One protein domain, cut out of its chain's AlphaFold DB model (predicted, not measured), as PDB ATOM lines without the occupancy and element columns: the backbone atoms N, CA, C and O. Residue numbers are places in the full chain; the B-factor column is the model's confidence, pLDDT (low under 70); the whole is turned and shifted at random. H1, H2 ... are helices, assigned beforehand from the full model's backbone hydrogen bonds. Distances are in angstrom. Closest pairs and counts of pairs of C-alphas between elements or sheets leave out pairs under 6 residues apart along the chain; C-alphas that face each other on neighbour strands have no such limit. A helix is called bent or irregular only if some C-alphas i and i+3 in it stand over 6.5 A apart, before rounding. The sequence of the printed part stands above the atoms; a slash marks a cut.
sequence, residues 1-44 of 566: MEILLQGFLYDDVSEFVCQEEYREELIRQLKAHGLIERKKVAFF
ATOM      1  N   MET A   1     152.385 178.399 129.067       63.06
ATOM      2  CA  MET A   1     152.926 177.603 127.946       63.06
ATOM      3  C   MET A   1     153.440 176.242 128.411       63.06
ATOM      4  O   MET A   1     153.017 175.263 127.819       63.06
ATOM      5  N   GLU A   2     154.219 176.144 129.501       69.62
ATOM      6  CA  GLU A   2     154.679 174.852 130.076       69.62
ATOM      7  C   GLU A   2     153.552 173.823 130.253       69.62
ATOM      8  O   GLU A   2     153.650 172.722 129.741       69.62
ATOM      9  N   ILE A   3     152.444 174.197 130.907       66.06
ATOM     10  CA  ILE A   3     151.311 173.288 131.183       66.06
ATOM     11  C   ILE A   3     150.601 172.839 129.900       66.06
ATOM     12  O   ILE A   3     150.182 171.692 129.797       66.06
ATOM     13  N   LEU A   4     150.475 173.739 128.920       73.81
ATOM     14  CA  LEU A   4     149.882 173.405 127.624       73.81
ATOM     15  C   LEU A   4     150.754 172.376 126.900       73.81
ATOM     16  O   LEU A   4     150.236 171.390 126.392       73.81
ATOM     17  N   LEU A   5     152.072 172.585 126.901       79.19
ATOM     18  CA  LEU A   5     153.022 171.651 126.308       79.19
ATOM     19  C   LEU A   5     153.118 170.351 127.103       79.19
ATOM     20  O   LEU A   5     153.244 169.299 126.501       79.19
ATOM     21  N   GLN A   6     152.984 170.386 128.427       81.25
ATOM     22  CA  GLN A   6     152.903 169.181 129.248       81.25
ATOM     23  C   GLN A   6     151.681 168.331 128.865       81.25
ATOM     24  O   GLN A   6     151.822 167.132 128.638       81.25
ATOM     25  N   GLY A   7     150.508 168.959 128.719       76.62
ATOM     26  CA  GLY A   7     149.290 168.301 128.235       76.62
ATOM     27  C   GLY A   7     149.440 167.767 126.811       76.62
ATOM     28  O   GLY A   7     149.148 166.606 126.549       76.62
ATOM     29  N   PHE A   8     149.977 168.589 125.908       80.94
ATOM     30  CA  PHE A   8     150.169 168.243 124.499       80.94
ATOM     31  C   PHE A   8     151.202 167.126 124.267       80.94
ATOM     32  O   PHE A   8     151.048 166.342 123.327       80.94
ATOM     33  N   LEU A   9     152.258 167.065 125.087       81.19
ATOM     34  CA  LEU A   9     153.384 166.141 124.917       81.19
ATOM     35  C   LEU A   9     153.269 164.864 125.756       81.19
ATOM     36  O   LEU A   9     153.791 163.836 125.327       81.19
ATOM     37  N   TYR A  10     152.640 164.912 126.937       80.50
ATOM     38  CA  TYR A  10     152.685 163.808 127.904       80.50
ATOM     39  C   TYR A  10     151.338 163.452 128.539       80.50
ATOM     40  O   TYR A  10     151.009 162.269 128.571       80.50
ATOM     41  N   ASP A  11     150.577 164.423 129.052       76.06
ATOM     42  CA  ASP A  11     149.446 164.108 129.942       76.06
ATOM     43  C   ASP A  11     148.140 163.794 129.177       76.06
ATOM     44  O   ASP A  11     147.409 162.892 129.574       76.06
ATOM     45  N   ASP A  12     147.869 164.483 128.060       73.75
ATOM     46  CA  ASP A  12     146.596 164.432 127.310       73.75
ATOM     47  C   ASP A  12     146.815 164.140 125.806       73.75
ATOM     48  O   ASP A  12     146.121 164.651 124.925       73.75
ATOM     49  N   VAL A  13     147.811 163.303 125.495       72.31
ATOM     50  CA  VAL A  13     148.314 163.009 124.135       72.31
ATOM     51  C   VAL A  13     147.213 162.608 123.142       72.31
ATOM     52  O   VAL A  13     147.289 162.979 121.969       72.31
ATOM     53  N   SER A  14     146.192 161.879 123.603       68.38
ATOM     54  CA  SER A  14     145.087 161.354 122.790       68.38
ATOM     55  C   SER A  14     144.029 162.390 122.398       68.38
ATOM     56  O   SER A  14     143.248 162.129 121.487       68.38
ATOM     57  N   GLU A  15     143.977 163.552 123.057       64.81
ATOM     58  CA  GLU A  15     142.980 164.602 122.773       64.81
ATOM     59  C   GLU A  15     143.484 165.625 121.746       64.81
ATOM     60  O   GLU A  15     142.692 166.301 121.088       64.81
ATOM     61  N   PHE A  16     144.804 165.723 121.574       69.12
ATOM     62  CA  PHE A  16     145.427 166.610 120.600       69.12
ATOM     63  C   PHE A  16     145.745 165.852 119.312       69.12
ATOM     64  O   PHE A  16     146.733 165.118 119.239       69.12
ATOM     65  N   VAL A  17     144.924 166.073 118.283       73.00
ATOM     66  CA  VAL A  17     145.160 165.551 116.932       73.00
ATOM     67  C   VAL A  17     146.353 166.287 116.320       73.00
ATOM     68  O   VAL A  17     146.279 167.480 116.032       73.00
ATOM     69  N   CYS A  18     147.473 165.586 116.159       77.44
ATOM     70  CA  CYS A  18     148.698 166.110 115.561       77.44
ATOM     71  C   CYS A  18     149.483 164.968 114.899       77.44
ATOM     72  O   CYS A  18     149.360 163.819 115.321       77.44
ATOM     73  N   GLN A  19     150.289 165.284 113.883       81.56
ATOM     74  CA  GLN A  19     151.238 164.337 113.290       81.56
ATOM     75  C   GLN A  19     152.286 163.934 114.336       81.56
ATOM     76  O   GLN A  19     152.863 164.797 115.004       81.56
ATOM     77  N   GLU A  20     152.541 162.631 114.482       78.00
ATOM     78  CA  GLU A  20     153.496 162.115 115.476       78.00
ATOM     79  C   GLU A  20     154.907 162.687 115.262       78.00
ATOM     80  O   GLU A  20     155.560 163.093 116.222       78.00
ATOM     81  N   GLU A  21     155.311 162.865 114.003       83.31
ATOM     82  CA  GLU A  21     156.599 163.438 113.587       83.31
ATOM     83  C   GLU A  21     156.832 164.851 114.145       83.31
ATOM     84  O   GLU A  21     157.917 165.170 114.637       83.31
ATOM     85  N   TYR A  22     155.800 165.701 114.137       84.50
ATOM     86  CA  TYR A  22     155.888 167.058 114.682       84.50
ATOM     87  C   TYR A  22     156.081 167.041 116.203       84.50
ATOM     88  O   TYR A  22     156.859 167.822 116.757       84.50
ATOM     89  N   ARG A  23     155.390 166.128 116.896       84.25
ATOM     90  CA  ARG A  23     155.497 165.982 118.352       84.25
ATOM     91  C   ARG A  23     156.887 165.484 118.750       84.25
ATOM     92  O   ARG A  23     157.462 165.990 119.716       84.25
ATOM     93  N   GLU A  24     157.444 164.536 118.006       85.00
ATOM     94  CA  GLU A  24     158.798 164.026 118.235       85.00
ATOM     95  C   GLU A  24     159.877 165.082 117.982       85.00
ATOM     96  O   GLU A  24     160.797 165.224 118.795       85.00
ATOM     97  N   GLU A  25     159.743 165.863 116.907       88.44
ATOM     98  CA  GLU A  25     160.635 166.985 116.607       88.44
ATOM     99  C   GLU A  25     160.609 168.027 117.731       88.44
ATOM    100  O   GLU A  25     161.655 168.424 118.249       88.44
ATOM    101  N   LEU A  26     159.414 168.401 118.196       86.38
ATOM    102  CA  LEU A  26     159.255 169.359 119.285       86.38
ATOM    103  C   LEU A  26     159.881 168.850 120.594       86.38
ATOM    104  O   LEU A  26     160.571 169.602 121.283       86.38
ATOM    105  N   ILE A  27     159.714 167.564 120.931       85.56
ATOM    106  CA  ILE A  27     160.379 166.956 122.097       85.56
ATOM    107  C   ILE A  27     161.900 167.011 121.941       85.56
ATOM    108  O   ILE A  27     162.600 167.291 122.918       85.56
ATOM    109  N   ARG A  28     162.426 166.741 120.740       86.44
ATOM    110  CA  ARG A  28     163.867 166.782 120.466       86.44
ATOM    111  C   ARG A  28     164.421 168.190 120.666       86.44
ATOM    112  O   ARG A  28     165.404 168.347 121.388       86.44
ATOM    113  N   GLN A  29     163.755 169.200 120.113       86.12
ATOM    114  CA  GLN A  29     164.146 170.602 120.260       86.12
ATOM    115  C   GLN A  29     164.089 171.054 121.720       86.12
ATOM    116  O   GLN A  29     165.052 171.628 122.226       86.12
ATOM    117  N   LEU A  30     163.010 170.740 122.438       83.06
ATOM    118  CA  LEU A  30     162.870 171.111 123.846       83.06
ATOM    119  C   LEU A  30     163.904 170.404 124.740       83.06
ATOM    120  O   LEU A  30     164.448 171.028 125.650       83.06
ATOM    121  N   LYS A  31     164.238 169.134 124.467       80.88
ATOM    122  CA  LYS A  31     165.330 168.424 125.160       80.88
ATOM    123  C   LYS A  31     166.697 169.039 124.866       80.88
ATOM    124  O   LYS A  31     167.486 169.182 125.795       80.88
ATOM    125  N   ALA A  32     166.971 169.411 123.615       80.00
ATOM    126  CA  ALA A  32     168.234 170.043 123.227       80.00
ATOM    127  C   ALA A  32     168.464 171.371 123.968       80.00
ATOM    128  O   ALA A  32     169.585 171.665 124.369       80.00
ATOM    129  N   HIS A  33     167.391 172.120 124.233       77.19
ATOM    130  CA  HIS A  33     167.432 173.363 125.010       77.19
ATOM    131  C   HIS A  33     167.323 173.147 126.533       77.19
ATOM    132  O   HIS A  33     167.281 174.113 127.290       77.19
ATOM    133  N   GLY A  34     167.276 171.895 127.008       68.25
ATOM    134  CA  GLY A  34     167.192 171.571 128.436       68.25
ATOM    135  C   GLY A  34     165.843 171.890 129.092       68.25
ATOM    136  O   GLY A  34     165.774 171.982 130.312       68.25
ATOM    137  N   LEU A  35     164.778 172.045 128.300       76.94
ATOM    138  CA  LEU A  35     163.439 172.454 128.748       76.94
ATOM    139  C   LEU A  35     162.537 171.255 129.093       76.94
ATOM    140  O   LEU A  35     161.368 171.424 129.436       76.94
ATOM    141  N   ILE A  36     163.059 170.027 128.977       75.44
ATOM    142  CA  ILE A  36     162.383 168.784 129.367       75.44
ATOM    143  C   ILE A  36     163.296 167.968 130.277       75.44
ATOM    144  O   ILE A  36     164.367 167.528 129.863       75.44
ATOM    145  N   GLU A  37     162.813 167.650 131.477       64.06
ATOM    146  CA  GLU A  37     163.497 166.759 132.415       64.06
ATOM    147  C   GLU A  37     162.502 165.742 132.991       64.06
ATOM    148  O   GLU A  37     161.419 166.100 133.448       64.06
ATOM    149  N   ARG A  38     162.829 164.441 132.935       69.75
ATOM    150  CA  ARG A  38     161.959 163.339 133.415       69.75
ATOM    151  C   ARG A  38     160.506 163.403 132.892       69.75
ATOM    152  O   ARG A  38     159.571 163.155 133.648       69.75
ATOM    153  N   LYS A  39     160.321 163.721 131.602       72.44
ATOM    154  CA  LYS A  39     159.001 163.905 130.954       72.44
ATOM    155  C   LYS A  39     158.153 165.046 131.553       72.44
ATOM    156  O   LYS A  39     156.928 165.014 131.478       72.44
ATOM    157  N   LYS A  40     158.799 166.053 132.150       73.06
ATOM    158  CA  LYS A  40     158.168 167.320 132.527       73.06
ATOM    159  C   LYS A  40     158.750 168.470 131.724       73.06
ATOM    160  O   LYS A  40     159.971 168.606 131.667       73.06
ATOM    161  N   VAL A  41     157.883 169.282 131.131       76.69
ATOM    162  CA  VAL A  41     158.255 170.517 130.434       76.69
ATOM    163  C   VAL A  41     158.433 171.633 131.464       76.69
ATOM    164  O   VAL A  41     157.490 171.961 132.185       76.69
ATOM    165  N   ALA A  42     159.630 172.210 131.529       66.44
ATOM    166  CA  ALA A  42     159.972 173.331 132.396       66.44
ATOM    167  C   ALA A  42     160.809 174.354 131.610       66.44
ATOM    168  O   ALA A  42     161.933 174.082 131.207       66.44
ATOM    169  N   PHE A  43     160.248 175.538 131.393       63.59
ATOM    170  CA  PHE A  43     160.886 176.695 130.773       63.59
ATOM    171  C   PHE A  43     161.659 177.557 131.767       63.59
ATOM    172  O   PHE A  43     162.662 178.151 131.390       63.59
ATOM    173  N   PHE A  44     161.211 177.627 133.023       56.12
ATOM    174  CA  PHE A  44     161.790 178.542 134.017       56.12
ATOM    175  C   PHE A  44     162.799 177.898 134.978       56.12
ATOM    176  O   PHE A  44     163.406 178.608 135.772       56.12
TER     177      PHE A  44
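What this domain is: This is residues 1 to 44 of the 566 residues of an uncharacterized protein of Blautia hansenii (UniProt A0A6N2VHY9). Two helices stand one over the other, crosswise rather than side by side, with H2 as a long base and the shorter H1 over its earlier part. After H2 the last stretch, residues 33 to 44, folds back over the same side of H2 and makes a small loop beside H1. The helices are only loosely set together. The printed part has 44 residues, with two named helices in the order H1, H2 and no named strand, and its class is all helix. The whole is compact, with a radius of gyration of the C-alphas of 9.9 A, and spans 26 by 19 by 17 A.

Where its parts are: H1 covers residues 2 to 11, from C-alpha 2 at (154.679, 174.852, 130.076), and is 12.0 A long from first to last C-alpha. It is only just irregular: C-alphas 8 and 11 are 6.9 A apart. H2 covers residues 20 to 32 and is 18.4 A long, ending with C-alpha 32 at (168.234, 170.043, 123.227).

How they stand to each other: H1 and H2 are close but not clearly touching; their closest C-alphas, those of Leu 9 and Arg 23, are 6.9 A apart. They run opposite ways at a steep tilt of 53 degrees, with H1's line a rough one. In H2 every O i to N i+4 pair is within hydrogen-bond range; in H1, 5 of 6 are. Residues 36 to 37 form a short antiparallel pairing with residues 40 to 41.

The domain as a whole: The C-alphas of Gln 19 and Phe 44, the two farthest apart, are 27.3 A from each other. The printed part has no cut, and the link from H1 to H2 is short, with 8 residues. The mean pLDDT of the printed part is 75.9; residues 1 to 3, 14 to 16, 34, 37 to 38 and 42 to 44 are under 70.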